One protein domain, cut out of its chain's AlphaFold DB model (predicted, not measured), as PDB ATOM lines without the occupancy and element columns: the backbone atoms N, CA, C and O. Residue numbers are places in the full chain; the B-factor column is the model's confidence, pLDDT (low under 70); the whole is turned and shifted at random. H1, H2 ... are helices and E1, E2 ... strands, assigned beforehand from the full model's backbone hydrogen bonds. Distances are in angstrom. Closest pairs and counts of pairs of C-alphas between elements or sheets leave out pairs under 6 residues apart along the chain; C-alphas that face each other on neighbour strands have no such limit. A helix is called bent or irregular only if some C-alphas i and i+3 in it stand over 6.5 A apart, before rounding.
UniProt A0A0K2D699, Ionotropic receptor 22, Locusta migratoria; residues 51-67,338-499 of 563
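Overview. This is residues 51 to 67 and 338 to 499 of the 563 residues of the protein "Ionotropic receptor 22" of Locusta migratoria (UniProt A0A0K2D699). A small, strongly twisted sheet of four strands has H6 over one face and the short H2 over the other; H3 and H4 make a helical hairpin, of which H4 packs on H2 and only grazes the sheet, at its edge strand E2, with residues 388 to 393. From E4 a long link, residues 446 to 461, runs out as an arm to H9; H10 then makes a corner with H9 and turns back, and the tail, residues 487 to 499, runs back past H7 and H8. Residues 364 to 369 and 457 to 462 stick out. The printed part has 179 residues with ten named helices and four named strands, in the order E1 H1 H2 E2 H3 H4 H5 H6 E3 H7 H8 E4 H9 H10; the sheet's order is E2 E3 E1 E4, mixed, and the class is mixed, helices and strands. The whole is only just compact, close to loose, with a radius of gyration of the C-alphas of 18.5 A, and only just elongated, spanning 63 by 42 by 27 A.

Along the chain. E1, residues 54 to 58, begins with C-alpha 54 at (283.906, 410.153, 278.119) and is 12.8 A long. H1 is residues 62 to 65. After the cut come H2, residues 343 to 347, and E2, residues 352 to 356, 13.6 A. H3, residues 372 to 379, is 10.3 A long. H4, residues 383 to 393, is 14.9 A long and neither bent nor irregular, but only just: C-alphas 390 and 393 are 6.1 A apart. H5 is residues 398 to 401; H6, residues 405 to 413, measures 13.2 A. E3 is residues 417 to 421, 12.3 A; H7, residues 424 to 432, 12.9 A; H8, residues 435 to 439. E4, residues 441 to 445, is 13.6 A long. H9, residues 462 to 475, is the longest helix at 19.6 A, starting from C-alpha 462 at (258.298, 420.077, 259.354). H10, residues 478 to 486, 12.2 A, ends with C-alpha 486 at (276.732, 426.695, 277.311).

Arrangement. E2 and E3 are parallel, with N 354 and O 418 within hydrogen-bond range at 2.9 A. E3 and E1 are antiparallel, N 56 and O 419 at 2.8 A. E1 and E4 are antiparallel, N 55 and O 444 at 2.8 A. E2, H3 to H6 and E3 form a strand-helix-strand unit, two parallel neighbour strands with helices between. E3, H7, H8 and E4 form a split one, with E1 between its strands and a right-handed crossover. H6 is on the sheet at a height of 7.7 A, over E3 and only just over E1, with 3 of its C-alphas there; it runs along the strands, at 26 degrees to E3 on the local plane. H2 is on the opposite face, height 9.0 A. H5 is at the sheet's level, and H4 and H7 only graze the sheet. H6 and H7 touch, closest C-alphas Leu 405 and Ala 425, 6.8 A, at a steep tilt of 55 degrees, the same way. H2 and H4 touch, closest C-alphas Phe 347 and Phe 388, 6.4 A. H3 and H4, a hairpin, touch at Val 377 and Arg 386, closest C-alphas 5.7 A apart, at a steep tilt of 39 degrees, opposite ways. H7 and H8 are close but not clearly touching, closest C-alphas Ile 429 and Lys 438, 7.6 A. H9 and H10 are close but not clearly touching, closest C-alphas Leu 473 and Leu 479, 5.5 A, about perpendicular at 74 degrees. H1, H8, H9 and H10 are not on the sheet. Every O i to N i+4 pair is within hydrogen-bond range in H2, H3, H4, H8, H9 and H10; H6 and H7 have 4 of 5 each, and H1 and H5 are too short for such a pair.

Size, cuts and confidence. The two C-alphas farthest apart, those of Asn 67 and Gln 461, are 64.5 A apart. Residues 68 to 337 are not printed, and C-alphas 67 and 338 are 14.7 A apart across this cut. The links E2 to H3 and E4 to H9 are long. The mean pLDDT of the printed part is 78.5; 39 residues are under 70, among them 359 to 376 and 448 to 453.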
ATOM      1  N   THR A  51     282.661 416.078 270.633       49.53
ATOM      2  CA  THR A  51     282.890 415.529 271.989       49.53
ATOM      3  C   THR A  51     281.609 414.864 272.508       49.53
ATOM      4  O   THR A  51     280.514 415.188 272.052       49.53
ATOM      5  N   GLN A  52     281.762 413.824 273.328       60.19
ATOM      6  CA  GLN A  52     280.677 413.029 273.908       60.19
ATOM      7  C   GLN A  52     281.074 412.575 275.317       60.19
ATOM      8  O   GLN A  52     282.264 412.678 275.653       60.19
ATOM      9  N   PRO A  53     280.131 412.014 276.111       60.91
ATOM     10  CA  PRO A  53     280.456 411.509 277.431       60.91
ATOM     11  C   PRO A  53     281.613 410.520 277.338       60.91
ATOM     12  O   PRO A  53     281.635 409.581 276.535       60.91
ATOM     13  N   ALA A  54     282.625 410.818 278.133       75.88
ATOM     14  CA  ALA A  54     283.906 410.153 278.119       75.88
ATOM     15  C   ALA A  54     284.152 409.566 279.499       75.88
ATOM     16  O   ALA A  54     283.629 410.046 280.507       75.88
ATOM     17  N   PHE A  55     285.003 408.550 279.555       87.56
ATOM     18  CA  PHE A  55     285.623 408.187 280.814       87.56
ATOM     19  C   PHE A  55     286.588 409.282 281.212       87.56
ATOM     20  O   PHE A  55     287.654 409.423 280.617       87.56
ATOM     21  N   MET A  56     286.202 410.039 282.222       91.06
ATOM     22  CA  MET A  56     287.051 410.983 282.915       91.06
ATOM     23  C   MET A  56     287.719 410.255 284.078       91.06
ATOM     24  O   MET A  56     287.107 409.421 284.747       91.06
ATOM     25  N   PHE A  57     289.000 410.519 284.294       90.62
ATOM     26  CA  PHE A  57     289.748 409.975 285.421       90.62
ATOM     27  C   PHE A  57     290.980 410.826 285.699       90.62
ATOM     28  O   PHE A  57     291.426 411.612 284.859       90.62
ATOM     29  N   ARG A  58     291.549 410.640 286.888       87.75
ATOM     30  CA  ARG A  58     292.886 411.136 287.207       87.75
ATOM     31  C   ARG A  58     293.912 410.100 286.786       87.75
ATOM     32  O   ARG A  58     293.821 408.938 287.180       87.75
ATOM     33  N   GLU A  59     294.863 410.512 285.962       82.19
ATOM     34  CA  GLU A  59     295.956 409.647 285.548       82.19
ATOM     35  C   GLU A  59     296.829 409.302 286.766       82.19
ATOM     36  O   GLU A  59     297.222 410.209 287.505       82.19
ATOM     37  N   PRO A  60     297.129 408.013 287.007       76.62
ATOM     38  CA  PRO A  60     298.037 407.639 288.081       76.62
ATOM     39  C   PRO A  60     299.446 408.189 287.820       76.62
ATOM     40  O   PRO A  60     299.880 408.314 286.662       76.62
ATOM     41  N   SER A  61     300.165 408.474 288.910       71.19
ATOM     42  CA  SER A  61     301.576 408.866 288.867       71.19
ATOM     43  C   SER A  61     302.407 407.795 288.159       71.19
ATOM     44  O   SER A  61     302.067 406.605 288.146       71.19
ATOM     45  N   LEU A  62     303.519 408.211 287.552       69.38
ATOM     46  CA  LEU A  62     304.437 407.290 286.889       69.38
ATOM     47  C   LEU A  62     304.934 406.192 287.845       69.38
ATOM     48  O   LEU A  62     305.024 405.033 287.437       69.38
ATOM     49  N   ALA A  63     305.158 406.547 289.113       59.31
ATOM     50  CA  ALA A  63     305.585 405.644 290.180       59.31
ATOM     51  C   ALA A  63     304.558 404.545 290.512       59.31
ATOM     52  O   ALA A  63     304.939 403.405 290.779       59.31
ATOM     53  N   ALA A  64     303.260 404.851 290.414       63.53
ATOM     54  CA  ALA A  64     302.193 403.887 290.669       63.53
ATOM     55  C   ALA A  64     302.030 402.853 289.538       63.53
ATOM     56  O   ALA A  64     301.568 401.732 289.771       63.53
ATOM     57  N   VAL A  65     302.386 403.217 288.300       66.94
ATOM     58  CA  VAL A  65     302.273 402.334 287.123       66.94
ATOM     59  C   VAL A  65     303.536 401.497 286.920       66.94
ATOM     60  O   VAL A  65     303.448 400.352 286.475       66.94
ATOM     61  N   GLY A  66     304.708 402.033 287.259       69.12
ATOM     62  CA  GLY A  66     305.968 401.308 287.168       69.12
ATOM     63  C   GLY A  66     307.010 401.854 288.129       69.12
ATOM     64  O   GLY A  66     307.080 403.052 288.380       69.12
ATOM     65  N   ASN A  67     307.856 400.966 288.646       70.88
ATOM     66  CA  ASN A  67     308.836 401.375 289.632       70.88
ATOM     67  C   ASN A  67     309.946 402.226 288.989       70.88
ATOM     68  O   ASN A  67     310.641 401.779 288.070       70.88
ATOM     69  N   GLY A 338     301.211 409.131 281.598       73.25
ATOM     70  CA  GLY A 338     300.858 409.237 280.176       73.25
ATOM     71  C   GLY A 338     300.336 407.939 279.538       73.25
ATOM     72  O   GLY A 338     300.120 407.903 278.326       73.25
ATOM     73  N   SER A 339     300.146 406.864 280.313       75.56
ATOM     74  CA  SER A 339     300.004 405.497 279.797       75.56
ATOM     75  C   SER A 339     298.614 405.172 279.244       75.56
ATOM     76  O   SER A 339     298.494 404.223 278.470       75.56
ATOM     77  N   ILE A 340     297.564 405.894 279.654       82.94
ATOM     78  CA  ILE A 340     296.174 405.550 279.300       82.94
ATOM     79  C   ILE A 340     295.615 406.585 278.321       82.94
ATOM     80  O   ILE A 340     295.135 407.622 278.764       82.94
ATOM     81  N   ASN A 341     295.696 406.345 277.011       83.88
ATOM     82  CA  ASN A 341     295.198 407.275 275.978       83.88
ATOM     83  C   ASN A 341     293.912 406.790 275.298       83.88
ATOM     84  O   ASN A 341     293.081 407.603 274.911       83.88
ATOM     85  N   ASP A 342     293.735 405.471 275.216       86.00
ATOM     86  CA  ASP A 342     292.667 404.836 274.451       86.00
ATOM     87  C   ASP A 342     291.825 403.906 275.321       86.00
ATOM     88  O   ASP A 342     292.264 403.427 276.375       86.00
ATOM     89  N   LEU A 343     290.633 403.560 274.833       85.50
ATOM     90  CA  LEU A 343     289.726 402.643 275.522       85.50
ATOM     91  C   LEU A 343     290.377 401.274 275.789       85.50
ATOM     92  O   LEU A 343     290.143 400.682 276.837       85.50
ATOM     93  N   HIS A 344     291.258 400.803 274.899       87.38
ATOM     94  CA  HIS A 344     292.005 399.553 275.086       87.38
ATOM     95  C   HIS A 344     292.959 399.627 276.290       87.38
ATOM     96  O   HIS A 344     293.000 398.725 277.127       87.38
ATOM     97  N   SER A 345     293.696 400.735 276.422       87.12
ATOM     98  CA  SER A 345     294.581 400.961 277.571       87.12
ATOM     99  C   SER A 345     293.801 401.128 278.880       87.12
ATOM    100  O   SER A 345     294.243 400.658 279.928       87.12
ATOM    101  N   LEU A 346     292.600 401.717 278.819       88.31
ATOM    102  CA  LEU A 346     291.701 401.817 279.966       88.31
ATOM    103  C   LEU A 346     291.141 400.442 280.360       88.31
ATOM    104  O   LEU A 346     291.068 400.130 281.549       88.31
ATOM    105  N   PHE A 347     290.813 399.594 279.381       88.50
ATOM    106  CA  PHE A 347     290.308 398.237 279.596       88.50
ATOM    107  C   PHE A 347     291.292 397.360 280.380       88.50
ATOM    108  O   PHE A 347     290.871 396.675 281.311       88.50
ATOM    109  N   GLY A 348     292.593 397.441 280.078       86.19
ATOM    110  CA  GLY A 348     293.650 396.726 280.810       86.19
ATOM    111  C   GLY A 348     294.097 397.388 282.124       86.19
ATOM    112  O   GLY A 348     294.890 396.812 282.866       86.19
ATOM    113  N   SER A 349     293.614 398.596 282.430       87.62
ATOM    114  CA  SER A 349     294.056 399.356 283.607       87.62
ATOM    115  C   SER A 349     293.481 398.812 284.923       87.62
ATOM    116  O   SER A 349     292.439 398.167 284.958       87.62
ATOM    117  N   LYS A 350     294.103 399.126 286.063       86.75
ATOM    118  CA  LYS A 350     293.569 398.749 287.390       86.75
ATOM    119  C   LYS A 350     292.411 399.645 287.867       86.75
ATOM    120  O   LYS A 350     291.926 399.461 288.983       86.75
ATOM    121  N   LEU A 351     291.969 400.607 287.052       88.00
ATOM    122  CA  LEU A 351     290.900 401.534 287.413       88.00
ATOM    123  C   LEU A 351     289.548 400.812 287.474       88.00
ATOM    124  O   LEU A 351     289.229 399.946 286.651       88.00
ATOM    125  N   ARG A 352     288.744 401.176 288.475       89.06
ATOM    126  CA  ARG A 352     287.346 400.754 288.592       89.06
ATOM    127  C   ARG A 352     286.459 401.717 287.830       89.06
ATOM    128  O   ARG A 352     286.628 402.927 287.918       89.06
ATOM    129  N   VAL A 353     285.497 401.174 287.109       89.50
ATOM    130  CA  VAL A 353     284.648 401.957 286.220       89.50
ATOM    131  C   VAL A 353     283.314 402.250 286.898       89.50
ATOM    132  O   VAL A 353     282.672 401.328 287.398       89.50
ATOM    133  N   VAL A 354     282.920 403.522 286.900       90.38
ATOM    134  CA  VAL A 354     281.654 404.049 287.432       90.38
ATOM    135  C   VAL A 354     281.019 404.906 286.338       90.38
ATOM    136  O   VAL A 354     281.720 405.465 285.496       90.38
ATOM    137  N   MET A 355     279.696 404.998 286.312       87.12
ATOM    138  CA  MET A 355     278.949 405.788 285.340       87.12
ATOM    139  C   MET A 355     277.994 406.746 286.048       87.12
ATOM    140  O   MET A 355     277.401 406.412 287.075       87.12
ATOM    141  N   GLN A 356     277.814 407.931 285.476       86.81
ATOM    142  CA  GLN A 356     276.803 408.881 285.912       86.81
ATOM    143  C   GLN A 356     275.410 408.261 285.754       86.81
ATOM    144  O   GLN A 356     275.052 407.712 284.706       86.81
ATOM    145  N   ASN A 357     274.605 408.348 286.806       82.12
ATOM    146  CA  ASN A 357     273.215 407.950 286.771       82.12
ATOM    147  C   ASN A 357     272.426 409.013 286.006       82.12
ATOM    148  O   ASN A 357     272.243 410.130 286.486       82.12
ATOM    149  N   LEU A 358     271.993 408.662 284.800       75.31
ATOM    150  CA  LEU A 358     271.167 409.506 283.948       75.31
ATOM    151  C   LEU A 358     269.804 408.832 283.765       75.31
ATOM    152  O   LEU A 358     269.728 407.603 283.821       75.31
ATOM    153  N   PRO A 359     268.723 409.587 283.504       64.75
ATOM    154  CA  PRO A 359     267.380 409.016 283.360       64.75
ATOM    155  C   PRO A 359     267.286 407.920 282.287       64.75
ATOM    156  O   PRO A 359     266.510 406.980 282.414       64.75
ATOM    157  N   TYR A 360     268.127 407.995 281.253       62.19
ATOM    158  CA  TYR A 360     268.219 406.991 280.190       62.19
ATOM    159  C   TYR A 360     269.115 405.784 280.542       62.19
ATOM    160  O   TYR A 360     269.205 404.833 279.770       62.19
ATOM    161  N   ASN A 361     269.782 405.794 281.697       59.31
ATOM    162  CA  ASN A 361     270.482 404.636 282.263       59.31
ATOM    163  C   ASN A 361     269.568 403.829 283.201       59.31
ATOM    164  O   ASN A 361     269.971 402.768 283.684       59.31
ATOM    165  N   PHE A 362     268.356 404.322 283.485       55.50
ATOM    166  CA  PHE A 362     267.458 403.720 284.461       55.50
ATOM    167  C   PHE A 362     266.793 402.460 283.911       55.50
ATOM    168  O   PHE A 362     266.145 402.469 282.866       55.50
ATOM    169  N   ASN A 363     266.947 401.372 284.658       50.53
ATOM    170  CA  ASN A 363     266.238 400.127 284.430       50.53
ATOM    171  C   ASN A 363     264.886 400.259 285.147       50.53
ATOM    172  O   ASN A 363     264.840 400.222 286.378       50.53
ATOM    173  N   TYR A 364     263.793 400.473 284.414       42.09
ATOM    174  CA  TYR A 364     262.456 400.384 285.004       42.09
ATOM    175  C   TYR A 364     262.231 398.931 285.454       42.09
ATOM    176  O   TYR A 364     262.055 398.050 284.623       42.09
ATOM    177  N   GLY A 365     262.323 398.690 286.766       41.69
ATOM    178  CA  GLY A 365     261.852 397.494 287.473       41.69
ATOM    179  C   GLY A 365     262.246 396.135 286.884       41.69
ATOM    180  O   GLY A 365     261.483 395.574 286.118       41.69
ATOM    181  N   ASN A 366     263.369 395.553 287.323       40.69
ATOM    182  CA  ASN A 366     263.725 394.118 287.237       40.69
ATOM    183  C   ASN A 366     263.593 393.379 285.882       40.69
ATOM    184  O   ASN A 366     263.916 392.195 285.805       40.69
ATOM    185  N   THR A 367     263.208 394.034 284.793       40.69
ATOM    186  CA  THR A 367     263.263 393.480 283.444       40.69
ATOM    187  C   THR A 367     264.624 393.802 282.845       40.69
ATOM    188  O   THR A 367     264.957 394.953 282.589       40.69
ATOM    189  N   HIS A 368     265.434 392.765 282.627       44.25
ATOM    190  CA  HIS A 368     266.800 392.782 282.079       44.25
ATOM    191  C   HIS A 368     266.935 393.314 280.636       44.25
ATOM    192  O   HIS A 368     267.913 393.031 279.941       44.25
ATOM    193  N   LEU A 369     265.956 394.058 280.136       43.09
ATOM    194  CA  LEU A 369     265.854 394.389 278.733       43.09
ATOM    195  C   LEU A 369     265.632 395.890 278.548       43.09
ATOM    196  O   LEU A 369     264.546 396.410 278.754       43.09
ATOM    197  N   VAL A 370     266.684 396.507 277.998       47.12
ATOM    198  CA  VAL A 370     266.636 397.720 277.171       47.12
ATOM    199  C   VAL A 370     266.738 399.049 277.937       47.12
ATOM    200  O   VAL A 370     265.905 399.935 277.787       47.12
ATOM    201  N   THR A 371     267.835 399.268 278.671       55.19
ATOM    202  CA  THR A 371     268.300 400.653 278.875       55.19
ATOM    203  C   THR A 371     268.867 401.200 277.553       55.19
ATOM    204  O   THR A 371     269.533 400.454 276.829       55.19
ATOM    205  N   PRO A 372     268.649 402.480 277.206       56.22
ATOM    206  CA  PRO A 372     269.305 403.172 276.090       56.22
ATOM    207  C   PRO A 372     270.821 402.938 276.001       56.22
ATOM    208  O   PRO A 372     271.358 402.783 274.906       56.22
ATOM    209  N   LEU A 373     271.499 402.814 277.145       65.81
ATOM    210  CA  LEU A 373     272.904 402.408 277.213       65.81
ATOM    211  C   LEU A 373     273.118 400.955 276.754       65.81
ATOM    212  O   LEU A 373     273.994 400.683 275.937       65.81
ATOM    213  N   CYS A 374     272.298 400.012 277.226       64.12
ATOM    214  CA  CYS A 374     272.364 398.618 276.794       64.12
ATOM    215  C   CYS A 374     272.003 398.446 275.304       64.12
ATOM    216  O   CYS A 374     272.555 397.560 274.651       64.12
ATOM    217  N   LEU A 375     271.113 399.281 274.756       63.25
ATOM    218  CA  LEU A 375     270.844 399.362 273.315       63.25
ATOM    219  C   LEU A 375     272.055 399.880 272.552       63.25
ATOM    220  O   LEU A 375     272.480 399.239 271.596       63.25
ATOM    221  N   ALA A 376     272.647 400.988 273.005       65.06
ATOM    222  CA  ALA A 376     273.836 401.550 272.377       65.06
ATOM    223  C   ALA A 376     274.969 400.515 272.315       65.06
ATOM    224  O   ALA A 376     275.581 400.357 271.266       65.06
ATOM    225  N   VAL A 377     275.180 399.741 273.384       71.06
ATOM    226  CA  VAL A 377     276.177 398.655 273.432       71.06
ATOM    227  C   VAL A 377     275.809 397.463 272.535       71.06
ATOM    228  O   VAL A 377     276.688 396.820 271.962       71.06
ATOM    229  N   LYS A 378     274.520 397.132 272.390       67.94
ATOM    230  CA  LYS A 378     274.081 396.073 271.461       67.94
ATOM    231  C   LYS A 378     274.249 396.486 269.998       67.94
ATOM    232  O   LYS A 378     274.568 395.639 269.168       67.94
ATOM    233  N   GLU A 379     274.039 397.762 269.694       68.56
ATOM    234  CA  GLU A 379     274.128 398.331 268.346       68.56
ATOM    235  C   GLU A 379     275.553 398.720 267.931       68.56
ATOM    236  O   GLU A 379     275.816 398.898 266.739       68.56
ATOM    237  N   THR A 380     276.480 398.897 268.879       69.19
ATOM    238  CA  THR A 380     277.869 399.246 268.556       69.19
ATOM    239  C   THR A 380     278.539 398.133 267.760       69.19
ATOM    240  O   THR A 380     278.551 396.975 268.178       69.19
ATOM    241  N   LYS A 381     279.136 398.506 266.622       71.06
ATOM    242  CA  LYS A 381     279.935 397.607 265.773       71.06
ATOM    243  C   LYS A 381     281.335 397.364 266.328       71.06
ATOM    244  O   LYS A 381     281.970 396.393 265.930       71.06
ATOM    245  N   ASP A 382     281.786 398.217 267.244       78.44
ATOM    246  CA  ASP A 382     283.113 398.132 267.838       78.44
ATOM    247  C   ASP A 382     283.152 396.995 268.871       78.44
ATOM    248  O   ASP A 382     282.502 397.090 269.921       78.44
ATOM    249  N   PRO A 383     283.908 395.911 268.613       83.69
ATOM    250  CA  PRO A 383     283.936 394.755 269.504       83.69
ATOM    251  C   PRO A 383     284.519 395.105 270.881       83.69
ATOM    252  O   PRO A 383     284.085 394.545 271.884       83.69
ATOM    253  N   LEU A 384     285.440 396.076 270.937       84.69
ATOM    254  CA  LEU A 384     286.094 396.535 272.164       84.69
ATOM    255  C   LEU A 384     285.122 397.212 273.142       84.69
ATOM    256  O   LEU A 384     285.165 396.949 274.338       84.69
ATOM    257  N   THR A 385     284.230 398.079 272.659       82.56
ATOM    258  CA  THR A 385     283.254 398.770 273.519       82.56
ATOM    259  C   THR A 385     282.234 397.785 274.087       82.56
ATOM    260  O   THR A 385     281.824 397.899 275.247       82.56
ATOM    261  N   ARG A 386     281.871 396.768 273.294       83.62
ATOM    262  CA  ARG A 386     280.987 395.683 273.722       83.62
ATOM    263  C   ARG A 386     281.630 394.806 274.796       83.62
ATOM    264  O   ARG A 386     280.993 394.584 275.825       83.62
ATOM    265  N   SER A 387     282.867 394.346 274.590       84.31
ATOM    266  CA  SER A 387     283.587 393.549 275.594       84.31
ATOM    267  C   SER A 387     283.860 394.359 276.861       84.31
ATOM    268  O   SER A 387     283.612 393.874 277.962       84.31
ATOM    269  N   PHE A 388     284.235 395.635 276.723       86.19
ATOM    270  CA  PHE A 388     284.412 396.547 277.852       86.19
ATOM    271  C   PHE A 388     283.160 396.612 278.729       86.19
ATOM    272  O   PHE A 388     283.239 396.433 279.943       86.19
ATOM    273  N   TYR A 389     281.987 396.837 278.131       82.50
ATOM    274  CA  TYR A 389     280.742 396.910 278.890       82.50
ATOM    275  C   TYR A 389     280.391 395.572 279.555       82.50
ATOM    276  O   TYR A 389     280.038 395.547 280.735       82.50
ATOM    277  N   GLN A 390     280.508 394.461 278.824       83.94
ATOM    278  CA  GLN A 390     280.153 393.129 279.318       83.94
ATOM    279  C   GLN A 390     281.065 392.646 280.452       83.94
ATOM    280  O   GLN A 390     280.575 392.028 281.391       83.94
ATOM    281  N   GLU A 391     282.361 392.948 280.399       85.50
ATOM    282  CA  GLU A 391     283.333 392.455 281.380       85.50
ATOM    283  C   GLU A 391     283.583 393.428 282.537       85.50
ATOM    284  O   GLU A 391     283.857 392.996 283.656       85.50
ATOM    285  N   ARG A 392     283.496 394.746 282.311       84.94
ATOM    286  CA  ARG A 392     283.802 395.747 283.351       84.94
ATOM    287  C   ARG A 392     282.571 396.358 284.000       84.94
ATOM    288  O   ARG A 392     282.623 396.652 285.191       84.94
ATOM    289  N   VAL A 393     281.495 396.586 283.246       82.88
ATOM    290  CA  VAL A 393     280.336 397.374 283.707       82.88
ATOM    291  C   VAL A 393     279.191 396.466 284.158       82.88
ATOM    292  O   VAL A 393     278.704 396.610 285.275       82.88
ATOM    293  N   TYR A 394     278.808 395.490 283.333       81.56
ATOM    294  CA  TYR A 394     277.695 394.571 283.587       81.56
ATOM    295  C   TYR A 394     277.796 393.711 284.867       81.56
ATOM    296  O   TYR A 394     276.771 393.551 285.528       81.56
ATOM    297  N   PRO A 395     278.961 393.153 285.270       83.25
ATOM    298  CA  PRO A 395     279.019 392.265 286.437       83.25
ATOM    299  C   PRO A 395     278.890 393.003 287.776       83.25
ATOM    300  O   PRO A 395     278.740 392.376 288.823       83.25
ATOM    301  N   GLN A 396     278.986 394.330 287.773       80.19
ATOM    302  CA  GLN A 396     278.904 395.126 288.986       80.19
ATOM    303  C   GLN A 396     277.435 395.464 289.326       80.19
ATOM    304  O   GLN A 396     276.634 395.737 288.434       80.19
ATOM    305  N   PRO A 397     277.054 395.504 290.618       82.44
ATOM    306  CA  PRO A 397     275.682 395.812 291.012       82.44
ATOM    307  C   PRO A 397     275.323 397.271 290.705       82.44
ATOM    308  O   PRO A 397     276.132 398.178 290.921       82.44
ATOM    309  N   TYR A 398     274.076 397.500 290.278       76.50
ATOM    310  CA  TYR A 398     273.585 398.796 289.787       76.50
ATOM    311  C   TYR A 398     273.949 399.978 290.702       76.50
ATOM    312  O   TYR A 398     274.562 400.937 290.245       76.50
ATOM    313  N   GLY A 399     273.678 399.880 292.010       77.19
ATOM    314  CA  GLY A 399     273.948 400.964 292.967       77.19
ATOM    315  C   GLY A 399     275.432 401.267 293.231       77.19
ATOM    316  O   GLY A 399     275.740 402.268 293.883       77.19
ATOM    317  N   LYS A 400     276.362 400.422 292.762       81.81
ATOM    318  CA  LYS A 400     277.812 400.691 292.808       81.81
ATOM    319  C   LYS A 400     278.333 401.277 291.495       81.81
ATOM    320  O   LYS A 400     279.245 402.095 291.549       81.81
ATOM    321  N   VAL A 401     277.753 400.881 290.360       85.25
ATOM    322  CA  VAL A 401     278.141 401.365 289.023       85.25
ATOM    323  C   VAL A 401     277.555 402.730 288.733       85.25
ATOM    324  O   VAL A 401     278.273 403.609 288.279       85.25
ATOM    325  N   PHE A 402     276.255 402.898 288.964       85.69
ATOM    326  CA  PHE A 402     275.543 404.118 288.629       85.69
ATOM    327  C   PHE A 402     275.472 405.006 289.862       85.69
ATOM    328  O   PHE A 402     274.870 404.648 290.877       85.69
ATOM    329  N   LYS A 403     276.124 406.162 289.776       88.19
ATOM    330  CA  LYS A 403     276.218 407.152 290.853       88.19
ATOM    331  C   LYS A 403     275.760 408.517 290.349       88.19
ATOM    332  O   LYS A 403     275.918 408.788 289.161       88.19
ATOM    333  N   PRO A 404     275.190 409.384 291.200       90.44
ATOM    334  CA  PRO A 404     274.941 410.765 290.800       90.44
ATOM    335  C   PRO A 404     276.258 411.437 290.377       90.44
ATOM    336  O   PRO A 404     277.347 410.974 290.727       90.44
ATOM    337  N   LEU A 405     276.155 412.506 289.585       90.25
ATOM    338  CA  LEU A 405     277.315 413.165 288.976       90.25
ATOM    339  C   LEU A 405     278.370 413.564 290.019       90.25
ATOM    340  O   LEU A 405     279.550 413.276 289.839       90.25
ATOM    341  N   GLU A 406     277.931 414.173 291.117       92.19
ATOM    342  CA  GLU A 406     278.800 414.657 292.193       92.19
ATOM    343  C   GLU A 406     279.584 413.517 292.853       92.19
ATOM    344  O   GLU A 406     280.809 413.584 292.933       92.19
ATOM    345  N   ASP A 407     278.912 412.422 293.218       92.62
ATOM    346  CA  ASP A 407     279.563 411.232 293.778       92.62
ATOM    347  C   ASP A 407     280.566 410.617 292.796       92.62
ATOM    348  O   ASP A 407     281.656 410.189 293.181       92.62
ATOM    349  N   CYS A 408     280.211 410.564 291.510       91.12
ATOM    350  CA  CYS A 408     281.080 410.024 290.468       91.12
ATOM    351  C   CYS A 408     282.363 410.861 290.330       91.12
ATOM    352  O   CYS A 408     283.462 410.304 290.243       91.12
ATOM    353  N   VAL A 409     282.239 412.192 290.393       93.25
ATOM    354  CA  VAL A 409     283.367 413.136 290.382       93.25
ATOM    355  C   VAL A 409     284.193 413.057 291.668       93.25
ATOM    356  O   VAL A 409     285.424 413.034 291.602       93.25
ATOM    357  N   ALA A 410     283.555 412.918 292.828       92.31
ATOM    358  CA  ALA A 410     284.239 412.758 294.108       92.31
ATOM    359  C   ALA A 410     285.099 411.481 294.148       92.31
ATOM    360  O   ALA A 410     286.248 411.518 294.590       92.31
ATOM    361  N   LEU A 411     284.596 410.363 293.611       91.38
ATOM    362  CA  LEU A 411     285.337 409.096 293.542       91.38
ATOM    363  C   LEU A 411     286.592 409.181 292.660       91.38
ATOM    364  O   LEU A 411     287.594 408.522 292.955       91.38
ATOM    365  N   MET A 412     286.572 410.004 291.605       90.25
ATOM    366  CA  MET A 412     287.746 410.218 290.750       90.25
ATOM    367  C   MET A 412     288.923 410.846 291.502       90.25
ATOM    368  O   MET A 412     290.073 410.592 291.135       90.25
ATOM    369  N   ARG A 413     288.674 411.623 292.568       86.06
ATOM    370  CA  ARG A 413     289.741 412.267 293.355       86.06
ATOM    371  C   ARG A 413     290.713 411.255 293.946       86.06
ATOM    372  O   ARG A 413     291.909 411.521 293.954       86.06
ATOM    373  N   GLY A 414     290.216 410.081 294.342       80.81
ATOM    374  CA  GLY A 414     291.027 408.994 294.892       80.81
ATOM    375  C   GLY A 414     291.910 408.256 293.875       80.81
ATOM    376  O   GLY A 414     292.569 407.293 294.256       80.81
ATOM    377  N   GLY A 415     291.894 408.626 292.586       79.06
ATOM    378  CA  GLY A 415     292.812 408.098 291.561       79.06
ATOM    379  C   GLY A 415     292.629 406.619 291.189       79.06
ATOM    380  O   GLY A 415     293.430 406.060 290.446       79.06
ATOM    381  N   ARG A 416     291.586 405.958 291.705       84.50
ATOM    382  CA  ARG A 416     291.296 404.525 291.477       84.50
ATOM    383  C   ARG A 416     290.049 404.282 290.634       84.50
ATOM    384  O   ARG A 416     289.754 403.133 290.304       84.50
ATOM    385  N   PHE A 417     289.316 405.343 290.311       90.94
ATOM    386  CA  PHE A 417     288.047 405.275 289.604       90.94
ATOM    387  C   PHE A 417     288.099 406.072 288.303       90.94
ATOM    388  O   PHE A 417     288.681 407.154 288.253       90.94
ATOM    389  N   ALA A 418     287.458 405.530 287.273       92.38
ATOM    390  CA  ALA A 418     287.139 406.222 286.037       92.38
ATOM    391  C   ALA A 418     285.626 406.418 285.954       92.38
ATOM    392  O   ALA A 418     284.869 405.445 285.999       92.38
ATOM    393  N   CYS A 419     285.203 407.674 285.862       91.88
ATOM    394  CA  CYS A 419     283.807 408.079 285.806       91.88
ATOM    395  C   CYS A 419     283.401 408.342 284.354       91.88
ATOM    396  O   CYS A 419     283.992 409.190 283.690       91.88
ATOM    397  N   HIS A 420     282.391 407.638 283.851       89.81
ATOM    398  CA  HIS A 420     281.726 407.994 282.600       89.81
ATOM    399  C   HIS A 420     280.667 409.053 282.876       89.81
ATOM    400  O   HIS A 420     279.630 408.740 283.466       89.81
ATOM    401  N   ALA A 421     280.907 410.278 282.433       87.75
ATOM    402  CA  ALA A 421     279.974 411.381 282.610       87.75
ATOM    403  C   ALA A 421     279.927 412.262 281.361       87.75
ATOM    404  O   ALA A 421     280.804 412.184 280.496       87.75
ATOM    405  N   ASP A 422     278.876 413.069 281.271       82.75
ATOM    406  CA  ASP A 422     278.754 414.123 280.270       82.75
ATOM    407  C   ASP A 422     279.702 415.299 280.555       82.75
ATOM    408  O   ASP A 422     280.393 415.367 281.575       82.75
ATOM    409  N   GLU A 423     279.755 416.251 279.628       82.88
ATOM    410  CA  GLU A 423     280.599 417.435 279.740       82.88
ATOM    411  C   GLU A 423     280.230 418.319 280.945       82.88
ATOM    412  O   GLU A 423     281.065 419.107 281.392       82.88
ATOM    413  N   ALA A 424     279.035 418.168 281.537       85.00
ATOM    414  CA  ALA A 424     278.667 418.887 282.757       85.00
ATOM    415  C   ALA A 424     279.585 418.522 283.937       85.00
ATOM    416  O   ALA A 424     279.820 419.357 284.815       85.00
ATOM    417  N   ALA A 425     280.193 417.330 283.915       90.81
ATOM    418  CA  ALA A 425     281.233 416.943 284.862       90.81
ATOM    419  C   ALA A 425     282.418 417.916 284.876       90.81
ATOM    420  O   ALA A 425     282.974 418.169 285.942       90.81
ATOM    421  N   TYR A 426     282.791 418.515 283.737       90.94
ATOM    422  CA  TYR A 426     283.910 419.459 283.687       90.94
ATOM    423  C   TYR A 426     283.663 420.720 284.510       90.94
ATOM    424  O   TYR A 426     284.617 421.265 285.063       90.94
ATOM    425  N   LYS A 427     282.402 421.145 284.649       91.12
ATOM    426  CA  LYS A 427     282.035 422.250 285.540       91.12
ATOM    427  C   LYS A 427     282.276 421.867 286.998       91.12
ATOM    428  O   LYS A 427     283.020 422.548 287.691       91.12
ATOM    429  N   VAL A 428     281.732 420.723 287.422       92.94
ATOM    430  CA  VAL A 428     281.889 420.214 288.795       92.94
ATOM    431  C   VAL A 428     283.365 419.994 289.131       92.94
ATOM    432  O   VAL A 428     283.816 420.356 290.213       92.94
ATOM    433  N   ILE A 429     284.149 419.447 288.201       93.00
ATOM    434  CA  ILE A 429     285.598 419.273 288.362       93.00
ATOM    435  C   ILE A 429     286.301 420.631 288.472       93.00
ATOM    436  O   ILE A 429     287.165 420.798 289.328       93.00
ATOM    437  N   GLY A 430     285.936 421.600 287.629       91.25
ATOM    438  CA  GLY A 430     286.483 422.956 287.675       91.25
ATOM    439  C   GLY A 430     286.297 423.626 289.037       91.25
ATOM    440  O   GLY A 430     287.243 424.244 289.528       91.25
ATOM    441  N   ASP A 431     285.126 423.423 289.645       91.06
ATOM    442  CA  ASP A 431     284.732 424.026 290.921       91.06
ATOM    443  C   ASP A 431     285.283 423.264 292.144       91.06
ATOM    444  O   ASP A 431     285.568 423.872 293.172       91.06
ATOM    445  N   THR A 432     285.447 421.936 292.058       92.19
ATOM    446  CA  THR A 432     285.794 421.094 293.224       92.19
ATOM    447  C   THR A 432     287.260 420.664 293.297       92.19
ATOM    448  O   THR A 432     287.770 420.450 294.401       92.19
ATOM    449  N   PHE A 433     287.947 420.474 292.166       90.38
ATOM    450  CA  PHE A 433     289.308 419.921 292.154       90.38
ATOM    451  C   PHE A 433     290.350 421.003 292.443       90.38
ATOM    452  O   PHE A 433     290.191 422.164 292.068       90.38
ATOM    453  N   LEU A 434     291.457 420.601 293.064       88.44
ATOM    454  CA  LEU A 434     292.641 421.449 293.206       88.44
ATOM    455  C   LEU A 434     293.377 421.561 291.863       88.44
ATOM    456  O   LEU A 434     293.271 420.675 291.012       88.44
ATOM    457  N   GLU A 435     294.176 422.614 291.680       85.50
ATOM    458  CA  GLU A 435     294.926 422.842 290.433       85.50
ATOM    459  C   GLU A 435     295.807 421.643 290.046       85.50
ATOM    460  O   GLU A 435     295.721 421.152 288.919       85.50
ATOM    461  N   ALA A 436     296.546 421.074 291.003       79.38
ATOM    462  CA  ALA A 436     297.337 419.861 290.790       79.38
ATOM    463  C   ALA A 436     296.495 418.655 290.323       79.38
ATOM    464  O   ALA A 436     296.923 417.861 289.482       79.38
ATOM    465  N   GLU A 437     295.267 418.515 290.830       84.44
ATOM    466  CA  GLU A 437     294.368 417.426 290.445       84.44
ATOM    467  C   GLU A 437     293.826 417.635 289.024       84.44
ATOM    468  O   GLU A 437     293.778 416.676 288.246       84.44
ATOM    469  N   LYS A 438     293.500 418.882 288.648       88.38
ATOM    470  CA  LYS A 438     293.076 419.254 287.285       88.38
ATOM    471  C   LYS A 438     294.155 418.921 286.253       88.38
ATOM    472  O   LYS A 438     293.834 418.442 285.167       88.38
ATOM    473  N   CYS A 439     295.431 419.097 286.595       85.00
ATOM    474  CA  CYS A 439     296.557 418.762 285.718       85.00
ATOM    475  C   CYS A 439     296.690 417.260 285.422       85.00
ATOM    476  O   CYS A 439     297.169 416.890 284.350       85.00
ATOM    477  N   SER A 440     296.217 416.400 286.331       83.00
ATOM    478  CA  SER A 440     296.163 414.942 286.140       83.00
ATOM    479  C   SER A 440     294.900 414.453 285.414       83.00
ATOM    480  O   SER A 440     294.740 413.251 285.202       83.00
ATOM    481  N   LEU A 441     293.981 415.352 285.041       88.38
ATOM    482  CA  LEU A 441     292.690 414.986 284.461       88.38
ATOM    483  C   LEU A 441     292.818 414.531 283.001       88.38
ATOM    484  O   LEU A 441     293.208 415.290 282.101       88.38
ATOM    485  N   LYS A 442     292.354 413.313 282.734       88.06
ATOM    486  CA  LYS A 442     292.323 412.706 281.404       88.06
ATOM    487  C   LYS A 442     290.926 412.208 281.060       88.06
ATOM    488  O   LYS A 442     290.136 411.887 281.942       88.06
ATOM    489  N   SER A 443     290.622 412.196 279.768       87.62
ATOM    490  CA  SER A 443     289.307 411.841 279.235       87.62
ATOM    491  C   SER A 443     289.471 410.933 278.022       87.62
ATOM    492  O   SER A 443     290.169 411.313 277.082       87.62
ATOM    493  N   VAL A 444     288.827 409.766 278.032       88.19
ATOM    494  CA  VAL A 444     288.856 408.789 276.933       88.19
ATOM    495  C   VAL A 444     287.426 408.538 276.444       88.19
ATOM    496  O   VAL A 444     286.586 408.120 277.246       88.19
ATOM    497  N   PRO A 445     287.106 408.786 275.161       82.19
ATOM    498  CA  PRO A 445     285.763 408.554 274.634       82.19
ATOM    499  C   PRO A 445     285.453 407.049 274.554       82.19
ATOM    500  O   PRO A 445     286.292 406.262 274.118       82.19
ATOM    501  N   MET A 446     284.247 406.640 274.971       76.88
ATOM    502  CA  MET A 446     283.798 405.235 274.917       76.88
ATOM    503  C   MET A 446     282.970 404.923 273.664       76.88
ATOM    504  O   MET A 446     283.113 403.849 273.077       76.88
ATOM    505  N   PHE A 447     282.079 405.839 273.277       70.38
ATOM    506  CA  PHE A 447     281.175 405.656 272.147       70.38
ATOM    507  C   PHE A 447     281.551 406.577 270.983       70.38
ATOM    508  O   PHE A 447     281.896 407.740 271.206       70.38
ATOM    509  N   PRO A 448     281.449 406.091 269.732       57.00
ATOM    510  CA  PRO A 448     281.562 406.951 268.571       57.00
ATOM    511  C   PRO A 448     280.367 407.909 268.515       57.00
ATOM    512  O   PRO A 448     279.198 407.531 268.639       57.00
ATOM    513  N   LEU A 449     280.700 409.172 268.289       57.50
ATOM    514  CA  LEU A 449     279.848 410.354 268.362       57.50
ATOM    515  C   LEU A 449     278.476 410.176 267.707       57.50
ATOM    516  O   LEU A 449     278.377 410.085 266.489       57.50
ATOM    517  N   ARG A 450     277.389 410.196 268.479       54.03
ATOM    518  CA  ARG A 450     276.002 410.360 268.004       54.03
ATOM    519  C   ARG A 450     275.582 411.824 268.194       54.03
ATOM    520  O   ARG A 450     275.633 412.345 269.304       54.03
ATOM    521  N   ALA A 451     275.202 412.493 267.106       56.25
ATOM    522  CA  ALA A 451     274.733 413.874 267.154       56.25
ATOM    523  C   ALA A 451     273.416 413.962 267.938       56.25
ATOM    524  O   ALA A 451     272.527 413.135 267.733       56.25
ATOM    525  N   ILE A 452     273.282 414.973 268.798       62.31
ATOM    526  CA  ILE A 452     271.989 415.348 269.373       62.31
ATOM    527  C   ILE A 452     271.178 415.998 268.245       62.31
ATOM    528  O   ILE A 452     271.650 416.920 267.575       62.31
ATOM    529  N   ILE A 453     269.990 415.462 267.973       69.12
ATOM    530  CA  ILE A 453     269.137 415.861 266.847       69.12
ATOM    531  C   ILE A 453     267.755 416.217 267.385       69.12
ATOM    532  O   ILE A 453     267.275 415.606 268.340       69.12
ATOM    533  N   LEU A 454     267.118 417.208 266.760       73.00
ATOM    534  CA  LEU A 454     265.727 417.554 267.028       73.00
ATOM    535  C   LEU A 454     264.824 416.370 266.660       73.00
ATOM    536  O   LEU A 454     264.749 415.961 265.501       73.00
ATOM    537  N   GLY A 455     264.145 415.805 267.657       74.38
ATOM    538  CA  GLY A 455     263.155 414.755 267.444       74.38
ATOM    539  C   GLY A 455     261.884 415.330 266.824       74.38
ATOM    540  O   GLY A 455     261.312 416.279 267.353       74.38
ATOM    541  N   VAL A 456     261.422 414.747 265.719       80.94
ATOM    542  CA  VAL A 456     260.185 415.155 265.035       80.94
ATOM    543  C   VAL A 456     259.275 413.936 264.870       80.94
ATOM    544  O   VAL A 456     259.758 412.825 264.639       80.94
ATOM    545  N   ARG A 457     257.950 414.124 264.969       82.81
ATOM    546  CA  ARG A 457     256.965 413.061 264.710       82.81
ATOM    547  C   ARG A 457     257.182 412.459 263.317       82.81
ATOM    548  O   ARG A 457     257.396 413.183 262.340       82.81
ATOM    549  N   LYS A 458     257.084 411.131 263.219       77.69
ATOM    550  CA  LYS A 458     257.140 410.410 261.940       77.69
ATOM    551  C   LYS A 458     256.097 410.994 260.970       77.69
ATOM    552  O   LYS A 458     254.955 411.201 261.369       77.69
ATOM    553  N   HIS A 459     256.510 411.269 259.730       81.25
ATOM    554  CA  HIS A 459     255.704 411.913 258.674       81.25
ATOM    555  C   HIS A 459     255.271 413.370 258.934       81.25
ATOM    556  O   HIS A 459     254.370 413.870 258.269       81.25
ATOM    557  N   SER A 460     255.913 414.084 259.861       83.19
ATOM    558  CA  SER A 460     255.691 415.527 260.004       83.19
ATOM    559  C   SER A 460     256.170 416.294 258.768       83.19
ATOM    560  O   SER A 460     257.294 416.084 258.306       83.19
ATOM    561  N   GLN A 461     255.357 417.242 258.299       89.81
ATOM    562  CA  GLN A 461     255.715 418.168 257.216       89.81
ATOM    563  C   GLN A 461     256.936 419.031 257.576       89.81
ATOM    564  O   GLN A 461     257.725 419.387 256.706       89.81
ATOM    565  N   TYR A 462     257.161 419.292 258.869       82.56
ATOM    566  CA  TYR A 462     258.298 420.077 259.354       82.56
ATOM    567  C   TYR A 462     259.631 419.326 259.343       82.56
ATOM    568  O   TYR A 462     260.663 419.934 259.621       82.56
ATOM    569  N   LYS A 463     259.643 418.015 259.055       84.88
ATOM    570  CA  LYS A 463     260.877 417.217 259.051       84.88
ATOM    571  C   LYS A 463     261.925 417.829 258.123       84.88
ATOM    572  O   LYS A 463     263.078 417.955 258.526       84.88
ATOM    573  N   GLU A 464     261.521 418.211 256.914       84.44
ATOM    574  CA  GLU A 464     262.436 418.763 255.913       84.44
ATOM    575  C   GLU A 464     262.960 420.129 256.354       84.44
ATOM    576  O   GLU A 464     264.166 420.324 256.491       84.44
ATOM    577  N   THR A 465     262.051 421.040 256.705       86.12
ATOM    578  CA  THR A 465     262.397 422.388 257.165       86.12
ATOM    579  C   THR A 465     263.343 422.356 258.368       86.12
ATOM    580  O   THR A 465     264.356 423.049 258.370       86.12
ATOM    581  N   LEU A 466     263.071 421.519 259.375       82.88
ATOM    582  CA  LEU A 466     263.925 421.396 260.561       82.88
ATOM    583  C   LEU A 466     265.278 420.745 260.248       82.88
ATOM    584  O   LEU A 466     266.280 421.119 260.857       82.88
ATOM    585  N   SER A 467     265.332 419.816 259.288       82.62
ATOM    586  CA  SER A 467     266.592 419.201 258.848       82.62
ATOM    587  C   SER A 467     267.496 420.227 258.162       82.62
ATOM    588  O   SER A 467     268.677 420.315 258.502       82.62
ATOM    589  N   VAL A 468     266.932 421.051 257.270       85.38
ATOM    590  CA  VAL A 468     267.648 422.147 256.597       85.38
ATOM    591  C   VAL A 468     268.137 423.183 257.610       85.38
ATOM    592  O   VAL A 468     269.309 423.546 257.593       85.38
ATOM    593  N   ILE A 469     267.284 423.603 258.553       82.69
ATOM    594  CA  ILE A 469     267.677 424.548 259.612       82.69
ATOM    595  C   ILE A 469     268.829 423.980 260.450       82.69
ATOM    596  O   ILE A 469     269.784 424.692 260.755       82.69
ATOM    597  N   GLN A 470     268.784 422.699 260.815       80.31
ATOM    598  CA  GLN A 470     269.845 422.090 261.615       80.31
ATOM    599  C   GLN A 470     271.162 421.927 260.838       80.31
ATOM    600  O   GLN A 470     272.235 421.988 261.448       80.31
ATOM    601  N   ALA A 471     271.102 421.702 259.522       80.94
ATOM    602  CA  ALA A 471     272.276 421.729 258.655       80.94
ATOM    603  C   ALA A 471     272.862 423.144 258.612       80.94
ATOM    604  O   ALA A 471     274.023 423.321 258.962       80.94
ATOM    605  N   TRP A 472     272.031 424.157 258.360       84.19
ATOM    606  CA  TRP A 472     272.442 425.561 258.335       84.19
ATOM    607  C   TRP A 472     273.058 426.038 259.664       84.19
ATOM    608  O   TRP A 472     274.084 426.717 259.675       84.19
ATOM    609  N   LEU A 473     272.499 425.643 260.814       78.50
ATOM    610  CA  LEU A 473     273.060 425.964 262.137       78.50
ATOM    611  C   LEU A 473     274.442 425.331 262.373       78.50
ATOM    612  O   LEU A 473     275.254 425.879 263.123       78.50
ATOM    613  N   ARG A 474     274.713 424.173 261.757       76.56
ATOM    614  CA  ARG A 474     276.042 423.546 261.753       76.56
ATOM    615  C   ARG A 474     276.969 424.210 260.734       76.56
ATOM    616  O   ARG A 474     278.126 424.458 261.056       76.56
ATOM    617  N   GLU A 475     276.454 424.550 259.557       76.81
ATOM    618  CA  GLU A 475     277.182 425.221 258.474       76.81
ATOM    619  C   GLU A 475     277.673 426.616 258.852       76.81
ATOM    620  O   GLU A 475     278.794 427.011 258.574       76.81
ATOM    621  N   THR A 476     276.865 427.365 259.577       83.69
ATOM    622  CA  THR A 476     277.250 428.700 260.043       83.69
ATOM    623  C   THR A 476     278.148 428.673 261.279       83.69
ATOM    624  O   THR A 476     278.608 429.720 261.729       83.69
ATOM    625  N   GLY A 477     278.368 427.500 261.886       77.06
ATOM    626  CA  GLY A 477     279.081 427.375 263.158       77.06
ATOM    627  C   GLY A 477     278.307 427.922 264.366       77.06
ATOM    628  O   GLY A 477     278.837 427.909 265.479       77.06
ATOM    629  N   LEU A 478     277.048 428.354 264.199       81.31
ATOM    630  CA  LEU A 478     276.203 428.838 265.298       81.31
ATOM    631  C   LEU A 478     276.023 427.770 266.377       81.31
ATOM    632  O   LEU A 478     276.136 428.076 267.563       81.31
ATOM    633  N   LEU A 479     275.831 426.508 265.978       78.25
ATOM    634  CA  LEU A 479     275.723 425.402 266.927       78.25
ATOM    635  C   LEU A 479     277.011 425.229 267.743       78.25
ATOM    636  O   LEU A 479     276.944 425.013 268.949       78.25
ATOM    637  N   LYS A 480     278.181 425.375 267.110       76.75
ATOM    638  CA  LYS A 480     279.475 425.303 267.798       76.75
ATOM    639  C   LYS A 480     279.660 426.473 268.766       76.75
ATOM    640  O   LYS A 480     280.135 426.263 269.877       76.75
ATOM    641  N   ARG A 481     279.263 427.688 268.373       82.56
ATOM    642  CA  ARG A 481     279.334 428.884 269.227       82.56
ATOM    643  C   ARG A 481     278.454 428.757 270.469       82.56
ATOM    644  O   ARG A 481     278.894 429.082 271.566       82.56
ATOM    645  N   GLU A 482     277.213 428.300 270.309       83.31
ATOM    646  CA  GLU A 482     276.339 428.068 271.463       83.31
ATOM    647  C   GLU A 482     276.860 426.903 272.313       83.31
ATOM    648  O   GLU A 482     276.870 426.997 273.538       83.31
ATOM    649  N   TRP A 483     277.399 425.846 271.694       80.12
ATOM    650  CA  TRP A 483     278.028 424.745 272.426       80.12
ATOM    651  C   TRP A 483     279.178 425.225 273.315       80.12
ATOM    652  O   TRP A 483     279.193 424.921 274.501       80.12
ATOM    653  N   THR A 484     280.114 426.023 272.801       80.50
ATOM    654  CA  THR A 484     281.234 426.531 273.613       80.50
ATOM    655  C   THR A 484     280.799 427.510 274.700       80.50
ATOM    656  O   THR A 484     281.494 427.641 275.706       80.50
ATOM    657  N   ARG A 485     279.659 428.186 274.518       84.38
ATOM    658  CA  ARG A 485     279.094 429.121 275.498       84.38
ATOM    659  C   ARG A 485     278.369 428.416 276.644       84.38
ATOM    660  O   ARG A 485     278.484 428.857 277.783       84.38
ATOM    661  N   TRP A 486     277.610 427.361 276.344       82.62
ATOM    662  CA  TRP A 486     276.732 426.695 277.311       82.62
ATOM    663  C   TRP A 486     277.312 425.400 277.881       82.62
ATOM    664  O   TRP A 486     277.003 425.045 279.019       82.62
ATOM    665  N   VAL A 487     278.151 424.694 277.121       81.31
ATOM    666  CA  VAL A 487     278.758 423.431 277.549       81.31
ATOM    667  C   VAL A 487     280.098 423.699 278.211       81.31
ATOM    668  O   VAL A 487     280.981 424.356 277.648       81.31
ATOM    669  N   ALA A 488     280.255 423.160 279.418       87.00
ATOM    670  CA  ALA A 488     281.481 423.290 280.181       87.00
ATOM    671  C   ALA A 488     282.648 422.644 279.429       87.00
ATOM    672  O   ALA A 488     282.616 421.473 279.052       87.00
ATOM    673  N   GLN A 489     283.687 423.439 279.201       83.88
ATOM    674  CA  GLN A 489     284.905 422.975 278.557       83.88
ATOM    675  C   GLN A 489     285.805 422.297 279.585       83.88
ATOM    676  O   GLN A 489     285.775 422.633 280.771       83.88
ATOM    677  N   LYS A 490     286.654 421.377 279.120       87.06
ATOM    678  CA  LYS A 490     287.666 420.752 279.973       87.06
ATOM    679  C   LYS A 490     288.508 421.839 280.671       87.06
ATOM    680  O   LYS A 490     289.042 422.710 279.973       87.06
ATOM    681  N   PRO A 491     288.663 421.795 282.009       88.31
ATOM    682  CA  PRO A 491     289.439 422.792 282.731       88.31
ATOM    683  C   PRO A 491     290.903 422.756 282.287       88.31
ATOM    684  O   PRO A 491     291.496 421.687 282.112       88.31
ATOM    685  N   ARG A 492     291.482 423.942 282.089       85.06
ATOM    686  CA  ARG A 492     292.905 424.090 281.776       85.06
ATOM    687  C   ARG A 492     293.710 423.981 283.067       85.06
ATOM    688  O   ARG A 492     293.331 424.552 284.081       85.06
ATOM    689  N   CYS A 493     294.820 423.263 283.001       84.81
ATOM    690  CA  CYS A 493     295.824 423.244 284.058       84.81
ATOM    691  C   CYS A 493     296.638 424.539 283.972       84.81
ATOM    692  O   CYS A 493     297.296 424.759 282.953       84.81
ATOM    693  N   LEU A 494     296.558 425.397 284.995       81.88
ATOM    694  CA  LEU A 494     297.313 426.655 285.043       81.88
ATOM    695  C   LEU A 494     298.754 426.425 285.518       81.88
ATOM    696  O   LEU A 494     299.681 426.890 284.865       81.88
ATOM    697  N   ASN A 495     298.939 425.647 286.593       76.06
ATOM    698  CA  ASN A 495     300.248 425.374 287.195       76.06
ATOM    699  C   ASN A 495     300.481 423.873 287.389       76.06
ATOM    700  O   ASN A 495     299.898 423.258 288.285       76.06
ATOM    701  N   ARG A 496     301.392 423.298 286.592       65.12
ATOM    702  CA  ARG A 496     301.793 421.883 286.707       65.12
ATOM    703  C   ARG A 496     302.566 421.559 287.990       65.12
ATOM    704  O   ARG A 496     302.477 420.424 288.443       65.12
ATOM    705  N   ASP A 497     303.230 422.540 288.596       59.03
ATOM    706  CA  ASP A 497     304.197 422.311 289.685       59.03
ATOM    707  C   ASP A 497     303.594 422.411 291.100       59.03
ATOM    708  O   ASP A 497     304.301 422.321 292.098       59.03
ATOM    709  N   SER A 498     302.276 422.597 291.224       55.69
ATOM    710  CA  SER A 498     301.619 422.932 292.502       55.69
ATOM    711  C   SER A 498     301.161 421.729 293.349       55.69
ATOM    712  O   SER A 498     300.389 421.899 294.291       55.69
ATOM    713  N   GLY A 499     301.590 420.505 293.020       58.78
ATOM    714  CA  GLY A 499     301.067 419.279 293.631       58.78
ATOM    715  C   GLY A 499     302.117 418.383 294.274       58.78
ATOM    716  O   GLY A 499     302.985 417.852 293.587       58.78
TER     717      GLY A 499